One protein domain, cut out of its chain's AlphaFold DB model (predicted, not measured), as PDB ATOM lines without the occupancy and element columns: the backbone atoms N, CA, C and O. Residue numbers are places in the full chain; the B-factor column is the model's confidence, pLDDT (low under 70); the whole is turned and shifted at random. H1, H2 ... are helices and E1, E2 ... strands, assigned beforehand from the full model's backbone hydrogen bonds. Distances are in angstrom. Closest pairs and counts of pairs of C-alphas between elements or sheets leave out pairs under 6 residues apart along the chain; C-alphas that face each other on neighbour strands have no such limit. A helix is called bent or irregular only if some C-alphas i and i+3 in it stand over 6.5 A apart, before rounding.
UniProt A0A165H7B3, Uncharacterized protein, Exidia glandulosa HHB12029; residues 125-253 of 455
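This is residues 125 to 253 of the 455 residues of an uncharacterized protein of Exidia glandulosa HHB12029 (UniProt A0A165H7B3). The chain is wound in stacked turns, a short solenoid in which each turn lays one strand into a wall of six parallel strands and then swings back along the other side of the coil. That other side is made of H1, H2 and H4 with the unnamed stretches 152 to 173 and 211 to 224, while the short H3 lies in the turn between E4 and E5. The printed part has 129 residues, with four named helices and six named strands along the chain as E1 H1 E2 E3 H2 E4 H3 E5 H4 E6; the sheet order is E1 E2 E3 E4 E5 E6, all parallel. The class is mixed, helices and strands, with under half of the residues in named elements. The whole is compact, with a radius of gyration of the C-alphas of 13.5 A, and rounded, with spans of 33 by 27 by 25 A.

The edge strand E1, residues 125 to 128, is parallel to its neighbour E2, residues 147 to 151, at 2 degrees, with N 127 and O 149 at 2.8 A. Between them in the chain comes H1, residues 134 to 142, which is not on the sheet, with 2 pairs of C-alphas within 10 A. E2 is parallel to E3, residues 174 to 178, at 3 degrees, with N 150 and O 176 at 2.8 A. H2, residues 190 to 193, only grazes the sheet with its residues 192 to 193; its closest C-alphas to E3 are those of Val 175 and Phe 192, 7.4 A. H1 and H2 are close but not clearly touching, the closest C-alphas being those of Arg 141 and Asp 191, 7.9 A. E3 is parallel to E4, residues 200 to 202, at 4 degrees, with N 177 and O 202 at 2.8 A. H3, residues 207 to 210, is only just on the sheet, with 5 pairs of C-alphas within 10 A, and only grazes it. E4 is parallel to E5, residues 225 to 230, at 6 degrees, with N 201 and O 226 at 2.9 A. H4, residues 236 to 243, is only just not on the sheet, with 4 such pairs, and is apart from H2. E5 is parallel to the other edge strand E6, residues 246 to 252, at 17 degrees, with N 229 and O 250 at 2.8 A. Four strand-helix-strand units, two parallel neighbour strands with a helix between, have right-handed crossovers: E1, H1, E2; E3, H2, E4; E4, H3, E5; and E5, H4, E6. In H1 every O i to N i+4 pair is within hydrogen-bond range; in H4 it is 2 of 4, beside 4 of 5 O i to N i+3 pairs, and H2 and H3 are too short for an i+4 pair.

E1 begins at C-alpha 125, (56.814, 32.051, 7.924), and is 10.1 A long. H1 is 12.5 A, E2 13.4 A and E3 13.1 A. H2 is 5.0 A, beginning at C-alpha 190, (40.064, 23.348, 3.506), and E4 is 6.6 A. H3 is irregular, but only just: C-alphas 207 and 210 are 6.6 A apart. E5 is 16.4 A and H4 11.0 A. E6 is 16.3 A and ends at C-alpha 252, (56.967, 8.770, 1.619).

The two C-alphas farthest apart, those of Val 164 and Trp 253, are 36.9 A apart. From edge to edge the strands' lines turn by 16 degrees and the way across the sheet by 45 degrees. The printed part has no cut. The links E2 to E3, E3 to H2 and H3 to E5 are long, with 22, 11 and 14 residues. The mean pLDDT of the printed part is 77.3, and 33 residues are under 70: 159 to 167, 184 to 186, 188, 207 to 216, 231 to 239 and 253.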
ATOM      1  N   ILE A 125      56.860  32.348   6.500       88.44
ATOM      2  CA  ILE A 125      56.814  32.051   7.924       88.44
ATOM      3  C   ILE A 125      57.247  30.612   8.147       88.44
ATOM      4  O   ILE A 125      56.700  29.682   7.555       88.44
ATOM      5  N   TYR A 126      58.227  30.445   9.028       87.12
ATOM      6  CA  TYR A 126      58.642  29.159   9.560       87.12
ATOM      7  C   TYR A 126      58.324  29.102  11.052       87.12
ATOM      8  O   TYR A 126      58.755  29.967  11.812       87.12
ATOM      9  N   MET A 127      57.584  28.087  11.477       87.69
ATOM     10  CA  MET A 127      57.220  27.837  12.867       87.69
ATOM     11  C   MET A 127      57.690  26.448  13.270       87.69
ATOM     12  O   MET A 127      57.477  25.482  12.535       87.69
ATOM     13  N   ARG A 128      58.320  26.338  14.443       84.00
ATOM     14  CA  ARG A 128      58.760  25.049  14.975       84.00
ATOM     15  C   ARG A 128      58.486  24.900  16.464       84.00
ATOM     16  O   ARG A 128      58.920  25.754  17.234       84.00
ATOM     17  N   SER A 129      57.880  23.773  16.851       80.88
ATOM     18  CA  SER A 129      57.687  23.373  18.254       80.88
ATOM     19  C   SER A 129      56.851  24.371  19.065       80.88
ATOM     20  O   SER A 129      57.183  24.693  20.201       80.88
ATOM     21  N   LEU A 130      55.768  24.877  18.461       79.50
ATOM     22  CA  LEU A 130      54.890  25.911  19.029       79.50
ATOM     23  C   LEU A 130      53.450  25.424  19.161       79.50
ATOM     24  O   LEU A 130      52.956  24.726  18.282       79.50
ATOM     25  N   ILE A 131      52.749  25.909  20.184       78.62
ATOM     26  CA  ILE A 131      51.283  25.912  20.203       78.62
ATOM     27  C   ILE A 131      50.824  27.140  19.416       78.62
ATOM     28  O   ILE A 131      51.279  28.248  19.705       78.62
ATOM     29  N   VAL A 132      49.958  26.950  18.421       79.44
ATOM     30  CA  VAL A 132      49.438  28.019  17.559       79.44
ATOM     31  C   VAL A 132      48.027  28.406  18.021       79.44
ATOM     32  O   VAL A 132      47.087  27.634  17.836       79.44
ATOM     33  N   PRO A 133      47.844  29.595  18.626       77.38
ATOM     34  CA  PRO A 133      46.525  30.087  19.013       77.38
ATOM     35  C   PRO A 133      45.634  30.403  17.803       77.38
ATOM     36  O   PRO A 133      46.119  30.838  16.756       77.38
ATOM     37  N   GLY A 134      44.312  30.300  17.974       78.31
ATOM     38  CA  GLY A 134      43.340  30.638  16.925       78.31
ATOM     39  C   GLY A 134      43.452  32.074  16.391       78.31
ATOM     40  O   GLY A 134      43.289  32.291  15.194       78.31
ATOM     41  N   SER A 135      43.801  33.054  17.234       76.62
ATOM     42  CA  SER A 135      44.013  34.450  16.807       76.62
ATOM     43  C   SER A 135      45.165  34.596  15.812       76.62
ATOM     44  O   SER A 135      45.055  35.311  14.820       76.62
ATOM     45  N   VAL A 136      46.249  33.862  16.046       79.31
ATOM     46  CA  VAL A 136      47.426  33.831  15.177       79.31
ATOM     47  C   VAL A 136      47.084  33.179  13.860       79.31
ATOM     48  O   VAL A 136      47.406  33.715  12.807       79.31
ATOM     49  N   TYR A 137      46.406  32.036  13.916       83.25
ATOM     50  CA  TYR A 137      45.939  31.358  12.719       83.25
ATOM     51  C   TYR A 137      45.043  32.275  11.872       83.25
ATOM     52  O   TYR A 137      45.230  32.370  10.662       83.25
ATOM     53  N   GLN A 138      44.147  33.038  12.506       81.06
ATOM     54  CA  GLN A 138      43.294  34.013  11.828       81.06
ATOM     55  C   GLN A 138      44.085  35.181  11.210       81.06
ATOM     56  O   GLN A 138      43.738  35.625  10.116       81.06
ATOM     57  N   TYR A 139      45.152  35.662  11.859       81.31
ATOM     58  CA  TYR A 139      46.072  36.630  11.250       81.31
ATOM     59  C   TYR A 139      46.787  36.035  10.033       81.31
ATOM     60  O   TYR A 139      46.827  36.649   8.971       81.31
ATOM     61  N   LEU A 140      47.309  34.811  10.158       85.19
ATOM     62  CA  LEU A 140      47.974  34.120   9.054       85.19
ATOM     63  C   LEU A 140      47.031  33.983   7.850       85.19
ATOM     64  O   LEU A 140      47.439  34.306   6.736       85.19
ATOM     65  N   ARG A 141      45.766  33.599   8.076       84.94
ATOM     66  CA  ARG A 141      44.735  33.491   7.029       84.94
ATOM     67  C   ARG A 141      44.482  34.798   6.282       84.94
ATOM     68  O   ARG A 141      44.211  34.755   5.088       84.94
ATOM     69  N   SER A 142      44.524  35.944   6.965       84.56
ATOM     70  CA  SER A 142      44.244  37.255   6.360       84.56
ATOM     71  C   SER A 142      45.484  37.976   5.822       84.56
ATOM     72  O   SER A 142      45.347  39.006   5.165       84.56
ATOM     73  N   SER A 143      46.678  37.443   6.083       84.75
ATOM     74  CA  SER A 143      47.953  38.019   5.655       84.75
ATOM     75  C   SER A 143      48.332  37.672   4.206       84.75
ATOM     76  O   SER A 143      47.839  36.704   3.624       84.75
ATOM     77  N   ASP A 144      49.286  38.422   3.646       89.38
ATOM     78  CA  ASP A 144      49.867  38.186   2.312       89.38
ATOM     79  C   ASP A 144      50.960  37.094   2.300       89.38
ATOM     80  O   ASP A 144      51.850  37.080   1.446       89.38
ATOM     81  N   VAL A 145      50.921  36.159   3.255       90.00
ATOM     82  CA  VAL A 145      51.908  35.078   3.360       90.00
ATOM     83  C   VAL A 145      51.824  34.161   2.138       90.00
ATOM     84  O   VAL A 145      50.790  33.565   1.845       90.00
ATOM     85  N   GLU A 146      52.951  34.004   1.447       94.00
ATOM     86  CA  GLU A 146      53.103  33.127   0.285       94.00
ATOM     87  C   GLU A 146      53.592  31.725   0.670       94.00
ATOM     88  O   GLU A 146      53.351  30.761  -0.057       94.00
ATOM     89  N   SER A 147      54.294  31.589   1.795       94.12
ATOM     90  CA  SER A 147      54.893  30.325   2.225       94.12
ATOM     91  C   SER A 147      54.765  30.134   3.726       94.12
ATOM     92  O   SER A 147      55.306  30.918   4.506       94.12
ATOM     93  N   LEU A 148      54.147  29.028   4.125       93.19
ATOM     94  CA  LEU A 148      53.986  28.636   5.518       93.19
ATOM     95  C   LEU A 148      54.647  27.279   5.752       93.19
ATOM     96  O   LEU A 148      54.330  26.296   5.091       93.19
ATOM     97  N   SER A 149      55.591  27.206   6.679       92.12
ATOM     98  CA  SER A 149      56.259  25.960   7.047       92.12
ATOM     99  C   SER A 149      56.174  25.754   8.544       92.12
ATOM    100  O   SER A 149      56.611  26.593   9.324       92.12
ATOM    101  N   VAL A 150      55.597  24.633   8.936       89.94
ATOM    102  CA  VAL A 150      55.227  24.310  10.304       89.94
ATOM    103  C   VAL A 150      55.797  22.938  10.626       89.94
ATOM    104  O   VAL A 150      55.601  21.988   9.867       89.94
ATOM    105  N   LEU A 151      56.525  22.845  11.735       87.12
ATOM    106  CA  LEU A 151      57.184  21.617  12.162       87.12
ATOM    107  C   LEU A 151      56.981  21.385  13.665       87.12
ATOM    108  O   LEU A 151      57.348  22.247  14.459       87.12
ATOM    109  N   PHE A 152      56.466  20.228  14.083       83.25
ATOM    110  CA  PHE A 152      56.201  19.934  15.503       83.25
ATOM    111  C   PHE A 152      55.286  20.965  16.189       83.25
ATOM    112  O   PHE A 152      55.503  21.300  17.350       83.25
ATOM    113  N   CYS A 153      54.308  21.543  15.492       83.50
ATOM    114  CA  CYS A 153      53.400  22.524  16.101       83.50
ATOM    115  C   CYS A 153      52.053  21.909  16.483       83.50
ATOM    116  O   CYS A 153      51.597  20.960  15.856       83.50
ATOM    117  N   ASP A 154      51.392  22.500  17.474       81.38
ATOM    118  CA  ASP A 154      50.070  22.096  17.948       81.38
ATOM    119  C   ASP A 154      49.013  23.143  17.570       81.38
ATOM    120  O   ASP A 154      49.053  24.289  18.020       81.38
ATOM    121  N   PHE A 155      48.077  22.733  16.722       81.62
ATOM    122  CA  PHE A 155      46.953  23.501  16.193       81.62
ATOM    123  C   PHE A 155      45.625  23.102  16.843       81.62
ATOM    124  O   PHE A 155      44.587  23.623  16.452       81.62
ATOM    125  N   ARG A 156      45.597  22.227  17.858       79.31
ATOM    126  CA  ARG A 156      44.338  21.802  18.511       79.31
ATOM    127  C   ARG A 156      43.575  22.950  19.184       79.31
ATOM    128  O   ARG A 156      42.378  22.832  19.424       79.31
ATOM    129  N   ALA A 157      44.248  24.065  19.473       74.06
ATOM    130  CA  ALA A 157      43.622  25.294  19.970       74.06
ATOM    131  C   ALA A 157      42.926  26.123  18.869       74.06
ATOM    132  O   ALA A 157      42.203  27.075  19.177       74.06
ATOM    133  N   VAL A 158      43.148  25.799  17.594       75.94
ATOM    134  CA  VAL A 158      42.489  26.430  16.450       75.94
ATOM    135  C   VAL A 158      41.145  25.745  16.244       75.94
ATOM    136  O   VAL A 158      41.077  24.622  15.755       75.94
ATOM    137  N   THR A 159      40.066  26.426  16.618       68.38
ATOM    138  CA  THR A 159      38.708  25.932  16.390       68.38
ATOM    139  C   THR A 159      38.054  26.695  15.241       68.38
ATOM    140  O   THR A 159      38.149  27.918  15.150       68.38
ATOM    141  N   ASN A 160      37.329  25.981  14.376       63.31
ATOM    142  CA  ASN A 160      36.522  26.580  13.304       63.31
ATOM    143  C   ASN A 160      35.386  27.488  13.823       63.31
ATOM    144  O   ASN A 160      34.772  28.232  13.057       63.31
ATOM    145  N   ILE A 161      35.089  27.434  15.125       51.09
ATOM    146  CA  ILE A 161      34.019  28.190  15.778       51.09
ATOM    147  C   ILE A 161      34.462  29.656  15.907       51.09
ATOM    148  O   ILE A 161      35.057  30.056  16.903       51.09
ATOM    149  N   GLY A 162      34.170  30.460  14.883       50.50
ATOM    150  CA  GLY A 162      34.452  31.903  14.860       50.50
ATOM    151  C   GLY A 162      35.403  32.362  13.755       50.50
ATOM    152  O   GLY A 162      35.656  33.561  13.637       50.50
ATOM    153  N   LEU A 163      35.897  31.447  12.917       57.69
ATOM    154  CA  LEU A 163      36.620  31.817  11.703       57.69
ATOM    155  C   LEU A 163      35.661  32.527  10.738       57.69
ATOM    156  O   LEU A 163      34.607  31.998  10.386       57.69
ATOM    157  N   VAL A 164      36.023  33.737  10.298       56.00
ATOM    158  CA  VAL A 164      35.243  34.458   9.283       56.00
ATOM    159  C   VAL A 164      35.292  33.634   7.986       56.00
ATOM    160  O   VAL A 164      36.396  33.372   7.495       56.00
ATOM    161  N   PRO A 165      34.143  33.231   7.405       55.16
ATOM    162  CA  PRO A 165      34.104  32.358   6.225       55.16
ATOM    163  C   PRO A 165      34.772  32.943   4.973       55.16
ATOM    164  O   PRO A 165      35.034  32.222   4.021       55.16
ATOM    165  N   GLN A 166      35.015  34.257   4.950       53.84
ATOM    166  CA  GLN A 166      35.447  34.996   3.761       53.84
ATOM    167  C   GLN A 166      36.953  35.305   3.705       53.84
ATOM    168  O   GLN A 166      37.414  35.835   2.699       53.84
ATOM    169  N   THR A 167      37.731  34.993   4.745       60.00
ATOM    170  CA  THR A 167      39.179  35.269   4.768       60.00
ATOM    171  C   THR A 167      39.958  33.962   4.767       60.00
ATOM    172  O   THR A 167      40.269  33.430   5.829       60.00
ATOM    173  N   GLY A 168      40.221  33.426   3.578       76.81
ATOM    174  CA  GLY A 168      41.166  32.327   3.380       76.81
ATOM    175  C   GLY A 168      42.538  32.849   2.958       76.81
ATOM    176  O   GLY A 168      42.687  34.019   2.608       76.81
ATOM    177  N   PHE A 169      43.529  31.963   2.932       87.94
ATOM    178  CA  PHE A 169      44.878  32.280   2.478       87.94
ATOM    179  C   PHE A 169      44.899  32.693   0.991       87.94
ATOM    180  O   PHE A 169      44.951  31.852   0.097       87.94
ATOM    181  N   THR A 170      44.865  33.996   0.696       88.81
ATOM    182  CA  THR A 170      44.737  34.483  -0.696       88.81
ATOM    183  C   THR A 170      46.047  34.454  -1.489       88.81
ATOM    184  O   THR A 170      46.024  34.277  -2.710       88.81
ATOM    185  N   GLN A 171      47.187  34.617  -0.807       91.56
ATOM    186  CA  GLN A 171      48.518  34.670  -1.425       91.56
ATOM    187  C   GLN A 171      49.330  33.384  -1.278       91.56
ATOM    188  O   GLN A 171      50.371  33.249  -1.924       91.56
ATOM    189  N   LEU A 172      48.859  32.436  -0.467       92.25
ATOM    190  CA  LEU A 172      49.612  31.238  -0.124       92.25
ATOM    191  C   LEU A 172      49.873  30.380  -1.361       92.25
ATOM    192  O   LEU A 172      48.959  29.985  -2.083       92.25
ATOM    193  N   ARG A 173      51.152  30.092  -1.583       94.06
ATOM    194  CA  ARG A 173      51.663  29.246  -2.663       94.06
ATOM    195  C   ARG A 173      52.200  27.928  -2.143       94.06
ATOM    196  O   ARG A 173      52.147  26.934  -2.858       94.06
ATOM    197  N   GLN A 174      52.749  27.916  -0.933       93.88
ATOM    198  CA  GLN A 174      53.396  26.737  -0.371       93.88
ATOM    199  C   GLN A 174      53.005  26.556   1.088       93.88
ATOM    200  O   GLN A 174      53.131  27.485   1.886       93.88
ATOM    201  N   VAL A 175      52.590  25.345   1.444       92.94
ATOM    202  CA  VAL A 175      52.361  24.952   2.833       92.94
ATOM    203  C   VAL A 175      53.116  23.666   3.137       92.94
ATOM    204  O   VAL A 175      53.102  22.720   2.355       92.94
ATOM    205  N   SER A 176      53.799  23.630   4.273       91.50
ATOM    206  CA  SER A 176      54.426  22.426   4.804       91.50
ATOM    207  C   SER A 176      53.962  22.243   6.235       91.50
ATOM    208  O   SER A 176      54.241  23.098   7.070       91.50
ATOM    209  N   LEU A 177      53.275  21.142   6.510       88.06
ATOM    210  CA  LEU A 177      52.838  20.735   7.839       88.06
ATOM    211  C   LEU A 177      53.517  19.396   8.124       88.06
ATOM    212  O   LEU A 177      53.157  18.385   7.540       88.06
ATOM    213  N   ASN A 178      54.555  19.401   8.955       83.62
ATOM    214  CA  ASN A 178      55.282  18.191   9.335       83.62
ATOM    215  C   ASN A 178      55.161  17.991  10.842       83.62
ATOM    216  O   ASN A 178      55.420  18.926  11.602       83.62
ATOM    217  N   ASP A 179      54.758  16.796  11.270       80.44
ATOM    218  CA  ASP A 179      54.529  16.463  12.677       80.44
ATOM    219  C   ASP A 179      53.623  17.491  13.379       80.44
ATOM    220  O   ASP A 179      53.914  17.963  14.477       80.44
ATOM    221  N   VAL A 180      52.561  17.927  12.698       80.88
ATOM    222  CA  VAL A 180      51.605  18.892  13.249       80.88
ATOM    223  C   VAL A 180      50.464  18.142  13.920       80.88
ATOM    224  O   VAL A 180      49.875  17.250  13.314       80.88
ATOM    225  N   TRP A 181      50.134  18.538  15.148       79.75
ATOM    226  CA  TRP A 181      48.972  18.028  15.871       79.75
ATOM    227  C   TRP A 181      47.775  18.936  15.635       79.75
ATOM    228  O   TRP A 181      47.845  20.132  15.908       79.75
ATOM    229  N   TRP A 182      46.656  18.394  15.175       79.94
ATOM    230  CA  TRP A 182      45.399  19.133  15.059       79.94
ATOM    231  C   TRP A 182      44.219  18.228  15.395       79.94
ATOM    232  O   TRP A 182      44.316  17.004  15.360       79.94
ATOM    233  N   ASP A 183      43.073  18.823  15.708       74.62
ATOM    234  CA  ASP A 183      41.835  18.067  15.863       74.62
ATOM    235  C   ASP A 183      41.070  18.069  14.535       74.62
ATOM    236  O   ASP A 183      40.504  19.082  14.133       74.62
ATOM    237  N   SER A 184      41.031  16.915  13.864       66.75
ATOM    238  CA  SER A 184      40.325  16.719  12.583       66.75
ATOM    239  C   SER A 184      38.842  17.120  12.596       66.75
ATOM    240  O   SER A 184      38.261  17.327  11.537       66.75
ATOM    241  N   ARG A 185      38.207  17.241  13.772       67.81
ATOM    242  CA  ARG A 185      36.810  17.690  13.888       67.81
ATOM    243  C   ARG A 185      36.663  19.205  13.853       67.81
ATOM    244  O   ARG A 185      35.593  19.707  13.515       67.81
ATOM    245  N   THR A 186      37.693  19.926  14.280       67.94
ATOM    246  CA  THR A 186      37.626  21.369  14.535       67.94
ATOM    247  C   THR A 186      38.609  22.177  13.707       67.94
ATOM    248  O   THR A 186      38.427  23.388  13.618       67.94
ATOM    249  N   PHE A 187      39.585  21.529  13.071       72.12
ATOM    250  CA  PHE A 187      40.551  22.135  12.168       72.12
ATOM    251  C   PHE A 187      40.152  21.898  10.707       72.12
ATOM    252  O   PHE A 187      40.082  20.756  10.258       72.12
ATOM    253  N   ALA A 188      39.889  22.968   9.956       68.50
ATOM    254  CA  ALA A 188      39.592  22.884   8.528       68.50
ATOM    255  C   ALA A 188      40.872  22.992   7.685       68.50
ATOM    256  O   ALA A 188      41.360  24.091   7.417       68.50
ATOM    257  N   PHE A 189      41.377  21.862   7.183       76.31
ATOM    258  CA  PHE A 189      42.449  21.862   6.176       76.31
ATOM    259  C   PHE A 189      42.011  22.524   4.852       76.31
ATOM    260  O   PHE A 189      42.856  22.978   4.076       76.31
ATOM    261  N   ASP A 190      40.693  22.643   4.632       76.50
ATOM    262  CA  ASP A 190      40.064  23.348   3.506       76.50
ATOM    263  C   ASP A 190      40.656  24.754   3.285       76.50
ATOM    264  O   ASP A 190      40.821  25.175   2.142       76.50
ATOM    265  N   ASP A 191      41.058  25.453   4.352       78.31
ATOM    266  CA  ASP A 191      41.656  26.791   4.273       78.31
ATOM    267  C   ASP A 191      42.936  26.850   3.437       78.31
ATOM    268  O   ASP A 191      43.185  27.839   2.743       78.31
ATOM    269  N   PHE A 192      43.765  25.809   3.521       84.19
ATOM    270  CA  PHE A 192      44.989  25.732   2.736       84.19
ATOM    271  C   PHE A 192      44.690  25.258   1.322       84.19
ATOM    272  O   PHE A 192      45.223  25.813   0.368       84.19
ATOM    273  N   ILE A 193      43.831  24.250   1.183       80.31
ATOM    274  CA  ILE A 193      43.577  23.572  -0.093       80.31
ATOM    275  C   ILE A 193      42.768  24.421  -1.071       80.31
ATOM    276  O   ILE A 193      42.952  24.308  -2.288       80.31
ATOM    277  N   CYS A 194      41.933  25.313  -0.545       81.69
ATOM    278  CA  CYS A 194      41.170  26.274  -1.330       81.69
ATOM    279  C   CYS A 194      41.964  27.541  -1.674       81.69
ATOM    280  O   CYS A 194      41.445  28.390  -2.405       81.69
ATOM    281  N   ALA A 195      43.202  27.691  -1.184       87.19
ATOM    282  CA  ALA A 195      44.026  28.857  -1.481       87.19
ATOM    283  C   ALA A 195      44.270  28.967  -3.004       87.19
ATOM    284  O   ALA A 195      44.884  28.083  -3.605       87.19
ATOM    285  N   PRO A 196      43.843  30.065  -3.658       87.31
ATOM    286  CA  PRO A 196      43.762  30.147  -5.121       87.31
ATOM    287  C   PRO A 196      45.128  30.154  -5.817       87.31
ATOM    288  O   PRO A 196      45.219  29.992  -7.032       87.31
ATOM    289  N   ARG A 197      46.201  30.403  -5.061       91.00
ATOM    290  CA  ARG A 197      47.579  30.460  -5.558       91.00
ATOM    291  C   ARG A 197      48.420  29.275  -5.101       91.00
ATOM    292  O   ARG A 197      49.621  29.284  -5.369       91.00
ATOM    293  N   LEU A 198      47.817  28.281  -4.448       91.00
ATOM    294  CA  LEU A 198      48.531  27.131  -3.917       91.00
ATOM    295  C   LEU A 198      49.195  26.339  -5.044       91.00
ATOM    296  O   LEU A 198      48.592  26.067  -6.080       91.00
ATOM    297  N   ARG A 199      50.462  25.992  -4.827       92.12
ATOM    298  CA  ARG A 199      51.325  25.251  -5.754       92.12
ATOM    299  C   ARG A 199      52.013  24.068  -5.100       92.12
ATOM    300  O   ARG A 199      52.368  23.140  -5.812       92.12
ATOM    301  N   ALA A 200      52.231  24.091  -3.787       92.06
ATOM    302  CA  ALA A 200      52.857  22.978  -3.087       92.06
ATOM    303  C   ALA A 200      52.248  22.746  -1.704       92.06
ATOM    304  O   ALA A 200      52.063  23.692  -0.933       92.06
ATOM    305  N   VAL A 201      52.004  21.481  -1.378       90.31
ATOM    306  CA  VAL A 201      51.553  21.024  -0.061       90.31
ATOM    307  C   VAL A 201      52.463  19.885   0.382       90.31
ATOM    308  O   VAL A 201      52.594  18.893  -0.327       90.31
ATOM    309  N   ASN A 202      53.097  20.009   1.544       88.81
ATOM    310  CA  ASN A 202      53.964  18.975   2.099       88.81
ATOM    311  C   ASN A 202      53.472  18.504   3.467       88.81
ATOM    312  O   ASN A 202      53.412  19.298   4.402       88.81
ATOM    313  N   LEU A 203      53.156  17.214   3.557       83.06
ATOM    314  CA  LEU A 203      52.586  16.531   4.711       83.06
ATOM    315  C   LEU A 203      53.409  15.317   5.173       83.06
ATOM    316  O   LEU A 203      52.934  14.605   6.054       83.06
ATOM    317  N   ARG A 204      54.599  15.052   4.602       77.00
ATOM    318  CA  ARG A 204      55.345  13.771   4.715       77.00
ATOM    319  C   ARG A 204      55.508  13.202   6.127       77.00
ATOM    320  O   ARG A 204      55.649  11.995   6.264       77.00
ATOM    321  N   HIS A 205      55.481  14.032   7.164       75.44
ATOM    322  CA  HIS A 205      55.639  13.586   8.554       75.44
ATOM    323  C   HIS A 205      54.393  13.827   9.412       75.44
ATOM    324  O   HIS A 205      54.487  14.004  10.617       75.44
ATOM    325  N   THR A 206      53.200  13.902   8.825       71.81
ATOM    326  CA  THR A 206      51.976  14.125   9.607       71.81
ATOM    327  C   THR A 206      51.341  12.799  10.023       71.81
ATOM    328  O   THR A 206      50.682  12.145   9.218       71.81
ATOM    329  N   SER A 207      51.505  12.410  11.292       61.56
ATOM    330  CA  SER A 207      50.950  11.164  11.847       61.56
ATOM    331  C   SER A 207      49.432  11.190  12.066       61.56
ATOM    332  O   SER A 207      48.788  10.146  12.014       61.56
ATOM    333  N   ASP A 208      48.841  12.366  12.298       57.59
ATOM    334  CA  ASP A 208      47.425  12.509  12.701       57.59
ATOM    335  C   ASP A 208      46.430  12.376  11.537       57.59
ATOM    336  O   ASP A 208      45.210  12.390  11.708       57.59
ATOM    337  N   PHE A 209      46.951  12.182  10.333       56.16
ATOM    338  CA  PHE A 209      46.183  12.041   9.104       56.16
ATOM    339  C   PHE A 209      45.613  10.609   8.927       56.16
ATOM    340  O   PHE A 209      44.920  10.326   7.957       56.16
ATOM    341  N   ILE A 210      45.847   9.714   9.898       51.41
ATOM    342  CA  ILE A 210      45.316   8.337   9.963       51.41
ATOM    343  C   ILE A 210      43.806   8.311  10.326       51.41
ATOM    344  O   ILE A 210      43.164   7.261  10.310       51.41
ATOM    345  N   SER A 211      43.205   9.461  10.657       52.09
ATOM    346  CA  SER A 211      41.788   9.543  11.033       52.09
ATOM    347  C   SER A 211      40.851   9.284   9.835       52.09
ATOM    348  O   SER A 211      41.031   9.896   8.786       52.09
ATOM    349  N   PRO A 212      39.792   8.461   9.983       48.88
ATOM    350  CA  PRO A 212      38.771   8.232   8.951       48.88
ATOM    351  C   PRO A 212      37.844   9.437   8.708       48.88
ATOM    352  O   PRO A 212      36.912   9.356   7.911       48.88
ATOM    353  N   ILE A 213      38.051  10.541   9.428       51.28
ATOM    354  CA  ILE A 213      37.269  11.767   9.284       51.28
ATOM    355  C   ILE A 213      37.837  12.556   8.095       51.28
ATOM    356  O   ILE A 213      39.049  12.774   8.064       51.28
ATOM    357  N   PRO A 214      36.999  13.002   7.140       58.34
ATOM    358  CA  PRO A 214      37.467  13.768   5.991       58.34
ATOM    359  C   PRO A 214      38.198  15.026   6.465       58.34
ATOM    360  O   PRO A 214      37.605  15.918   7.069       58.34
ATOM    361  N   VAL A 215      39.509  15.067   6.211       62.56
ATOM    362  CA  VAL A 215      40.394  16.174   6.607       62.56
ATOM    363  C   VAL A 215      40.086  17.443   5.808       62.56
ATOM    364  O   VAL A 215      40.294  18.556   6.286       62.56
ATOM    365  N   CYS A 216      39.541  17.275   4.607       69.12
ATOM    366  CA  CYS A 216      38.989  18.336   3.778       69.12
ATOM    367  C   CYS A 216      37.695  17.853   3.116       69.12
ATOM    368  O   CYS A 216      37.465  16.652   2.963       69.12
ATOM    369  N   SER A 217      36.835  18.806   2.781       70.19
ATOM    370  CA  SER A 217      35.520  18.574   2.176       70.19
ATOM    371  C   SER A 217      35.360  19.269   0.826       70.19
ATOM    372  O   SER A 217      34.395  19.006   0.106       70.19
ATOM    373  N   GLN A 218      36.300  20.151   0.475       75.00
ATOM    374  CA  GLN A 218      36.261  20.930  -0.754       75.00
ATOM    375  C   GLN A 218      37.360  20.497  -1.729       75.00
ATOM    376  O   GLN A 218      38.483  20.211  -1.306       75.00
ATOM    377  N   PRO A 219      37.066  20.470  -3.042       78.12
ATOM    378  CA  PRO A 219      38.083  20.211  -4.046       78.12
ATOM    379  C   PRO A 219      39.090  21.363  -4.084       78.12
ATOM    380  O   PRO A 219      38.726  22.535  -3.953       78.12
ATOM    381  N   SER A 220      40.358  21.040  -4.319       79.56
ATOM    382  CA  SER A 220      41.398  22.048  -4.468       79.56
ATOM    383  C   SER A 220      41.124  22.960  -5.658       79.56
ATOM    384  O   SER A 220      40.784  22.514  -6.756       79.56
ATOM    385  N   SER A 221      41.335  24.256  -5.439       80.44
ATOM    386  CA  SER A 221      41.307  25.286  -6.479       80.44
ATOM    387  C   SER A 221      42.653  25.427  -7.209       80.44
ATOM    388  O   SER A 221      42.752  26.186  -8.178       80.44
ATOM    389  N   ALA A 222      43.689  24.700  -6.771       82.75
ATOM    390  CA  ALA A 222      45.015  24.735  -7.374       82.75
ATOM    391  C   ALA A 222      44.984  24.213  -8.818       82.75
ATOM    392  O   ALA A 222      44.253  23.280  -9.149       82.75
ATOM    393  N   THR A 223      45.791  24.821  -9.689       80.25
ATOM    394  CA  THR A 223      45.848  24.481 -11.126       80.25
ATOM    395  C   THR A 223      47.014  23.571 -11.490       80.25
ATOM    396  O   THR A 223      46.853  22.739 -12.379       80.25
ATOM    397  N   ASP A 224      48.135  23.718 -10.778       85.19
ATOM    398  CA  ASP A 224      49.296  22.829 -10.821       85.19
ATOM    399  C   ASP A 224      49.788  22.676  -9.380       85.19
ATOM    400  O   ASP A 224      50.237  23.664  -8.780       85.19
ATOM    401  N   LEU A 225      49.626  21.479  -8.815       87.38
ATOM    402  CA  LEU A 225      49.916  21.191  -7.414       87.38
ATOM    403  C   LEU A 225      51.000  20.116  -7.287       87.38
ATOM    404  O   LEU A 225      50.853  19.014  -7.814       87.38
ATOM    405  N   ALA A 226      52.054  20.438  -6.542       88.12
ATOM    406  CA  ALA A 226      53.016  19.482  -6.018       88.12
ATOM    407  C   ALA A 226      52.571  19.008  -4.634       88.12
ATOM    408  O   ALA A 226      52.355  19.824  -3.730       88.12
ATOM    409  N   PHE A 227      52.423  17.701  -4.462       85.62
ATOM    410  CA  PHE A 227      51.863  17.123  -3.256       85.62
ATOM    411  C   PHE A 227      52.786  16.074  -2.652       85.62
ATOM    412  O   PHE A 227      53.120  15.084  -3.294       85.62
ATOM    413  N   TYR A 228      53.192  16.289  -1.402       86.12
ATOM    414  CA  TYR A 228      54.078  15.392  -0.672       86.12
ATOM    415  C   TYR A 228      53.326  14.805   0.525       86.12
ATOM    416  O   TYR A 228      52.875  15.568   1.376       86.12
ATOM    417  N   ILE A 229      53.191  13.485   0.614       80.06
ATOM    418  CA  ILE A 229      52.342  12.811   1.609       80.06
ATOM    419  C   ILE A 229      53.044  11.608   2.258       80.06
ATOM    420  O   ILE A 229      53.928  11.022   1.635       80.06
ATOM    421  N   PRO A 230      52.670  11.211   3.488       75.25
ATOM    422  CA  PRO A 230      53.132   9.962   4.084       75.25
ATOM    423  C   PRO A 230      52.437   8.743   3.459       75.25
ATOM    424  O   PRO A 230      51.439   8.848   2.752       75.25
ATOM    425  N   GLY A 231      52.969   7.557   3.722       64.50
ATOM    426  CA  GLY A 231      52.566   6.303   3.092       64.50
ATOM    427  C   GLY A 231      51.667   5.419   3.945       64.50
ATOM    428  O   GLY A 231      51.725   4.201   3.843       64.50
ATOM    429  N   ARG A 232      50.886   6.000   4.856       62.22
ATOM    430  CA  ARG A 232      50.020   5.249   5.777       62.22
ATOM    431  C   ARG A 232      48.589   5.760   5.689       62.22
ATOM    432  O   ARG A 232      48.129   6.459   6.586       62.22
ATOM    433  N   TYR A 233      47.890   5.421   4.607       62.53
ATOM    434  CA  TYR A 233      46.516   5.872   4.399       62.53
ATOM    435  C   TYR A 233      45.608   4.763   3.887       62.53
ATOM    436  O   TYR A 233      45.728   4.331   2.749       62.53
ATOM    437  N   SER A 234      44.639   4.374   4.714       56.06
ATOM    438  CA  SER A 234      43.472   3.582   4.304       56.06
ATOM    439  C   SER A 234      42.354   4.434   3.680       56.06
ATOM    440  O   SER A 234      41.349   3.887   3.244       56.06
ATOM    441  N   VAL A 235      42.508   5.766   3.657       56.94
ATOM    442  CA  VAL A 235      41.507   6.753   3.188       56.94
ATOM    443  C   VAL A 235      42.068   7.613   2.048       56.94
ATOM    444  O   VAL A 235      41.590   8.716   1.780       56.94
ATOM    445  N   LEU A 236      43.141   7.143   1.406       63.62
ATOM    446  CA  LEU A 236      43.855   7.923   0.405       63.62
ATOM    447  C   LEU A 236      42.946   8.268  -0.773       63.62
ATOM    448  O   LEU A 236      42.962   9.402  -1.226       63.62
ATOM    449  N   ASP A 237      42.098   7.339  -1.195       62.50
ATOM    450  CA  ASP A 237      41.296   7.482  -2.412       62.50
ATOM    451  C   ASP A 237      40.336   8.669  -2.323       62.50
ATOM    452  O   ASP A 237      40.412   9.589  -3.135       62.50
ATOM    453  N   SER A 238      39.520   8.729  -1.264       63.88
ATOM    454  CA  SER A 238      38.571   9.832  -1.055       63.88
ATOM    455  C   SER A 238      39.261  11.176  -0.825       63.88
ATOM    456  O   SER A 238      38.719  12.222  -1.168       63.88
ATOM    457  N   PHE A 239      40.455  11.167  -0.233       69.31
ATOM    458  CA  PHE A 239      41.230  12.386  -0.044       69.31
ATOM    459  C   PHE A 239      41.834  12.866  -1.367       69.31
ATOM    460  O   PHE A 239      41.799  14.056  -1.664       69.31
ATOM    461  N   MET A 240      42.347  11.949  -2.185       71.81
ATOM    462  CA  MET A 240      43.000  12.267  -3.448       71.81
ATOM    463  C   MET A 240      42.019  12.721  -4.533       71.81
ATOM    464  O   MET A 240      42.387  13.569  -5.347       71.81
ATOM    465  N   GLU A 241      40.761  12.270  -4.499       73.62
ATOM    466  CA  GLU A 241      39.679  12.788  -5.356       73.62
ATOM    467  C   GLU A 241      39.504  14.316  -5.251       73.62
ATOM    468  O   GLU A 241      39.086  14.976  -6.207       73.62
ATOM    469  N   LEU A 242      39.893  14.917  -4.122       76.62
ATOM    470  CA  LEU A 242      39.832  16.366  -3.915       76.62
ATOM    471  C   LEU A 242      40.959  17.119  -4.649       76.62
ATOM    472  O   LEU A 242      40.895  18.342  -4.779       76.62
ATOM    473  N   PHE A 243      41.957  16.425  -5.204       77.94
ATOM    474  CA  PHE A 243      43.176  17.005  -5.783       77.94
ATOM    475  C   PHE A 243      43.388  16.654  -7.268       77.94
ATOM    476  O   PHE A 243      44.482  16.301  -7.703       77.94
ATOM    477  N   HIS A 244      42.357  16.836  -8.092       77.62
ATOM    478  CA  HIS A 244      42.361  16.507  -9.529       77.62
ATOM    479  C   HIS A 244      43.439  17.203 -10.400       77.62
ATOM    480  O   HIS A 244      43.698  16.775 -11.526       77.62
ATOM    481  N   ASN A 245      44.073  18.277  -9.912       82.94
ATOM    482  CA  ASN A 245      45.093  19.056 -10.637       82.94
ATOM    483  C   ASN A 245      46.528  18.839 -10.116       82.94
ATOM    484  O   ASN A 245      47.400  19.687 -10.322       82.94
ATOM    485  N   VAL A 246      46.789  17.725  -9.430       85.25
ATOM    486  CA  VAL A 246      48.154  17.360  -9.024       85.25
ATOM    487  C   VAL A 246      49.007  17.075 -10.257       85.25
ATOM    488  O   VAL A 246      48.628  16.296 -11.134       85.25
ATOM    489  N   THR A 247      50.163  17.731 -10.312       88.06
ATOM    490  CA  THR A 247      51.172  17.572 -11.366       88.06
ATOM    491  C   THR A 247      52.418  16.857 -10.858       88.06
ATOM    492  O   THR A 247      53.057  16.161 -11.638       88.06
ATOM    493  N   GLU A 248      52.725  16.977  -9.564       89.50
ATOM    494  CA  GLU A 248      53.816  16.263  -8.894       89.50
ATOM    495  C   GLU A 248      53.263  15.575  -7.644       89.50
ATOM    496  O   GLU A 248      52.655  16.228  -6.797       89.50
ATOM    497  N   LEU A 249      53.475  14.268  -7.514       86.19
ATOM    498  CA  LEU A 249      53.095  13.497  -6.335       86.19
ATOM    499  C   LEU A 249      54.324  12.800  -5.771       86.19
ATOM    500  O   LEU A 249      54.985  12.025  -6.455       86.19
ATOM    501  N   SER A 250      54.591  13.026  -4.494       85.75
ATOM    502  CA  SER A 250      55.594  12.292  -3.750       85.75
ATOM    503  C   SER A 250      54.969  11.649  -2.530       85.75
ATOM    504  O   SER A 250      54.546  12.323  -1.595       85.75
ATOM    505  N   VAL A 251      54.983  10.332  -2.513       80.50
ATOM    506  CA  VAL A 251      54.636   9.545  -1.342       80.50
ATOM    507  C   VAL A 251      55.927   9.233  -0.588       80.50
ATOM    508  O   VAL A 251      56.973   9.094  -1.216       80.50
ATOM    509  N   ASP A 252      55.881   9.213   0.742       74.62
ATOM    510  CA  ASP A 252      56.967   8.770   1.619       74.62
ATOM    511  C   ASP A 252      56.497   7.512   2.349       74.62
ATOM    512  O   ASP A 252      55.565   7.568   3.145       74.62
ATOM    513  N   TRP A 253      57.043   6.348   2.000       67.25
ATOM    514  CA  TRP A 253      56.431   5.061   2.340       67.25
ATOM    515  C   TRP A 253      57.209   4.342   3.433       67.25
ATOM    516  O   TRP A 253      58.298   3.822   3.193       67.25
TER     517      TRP A 253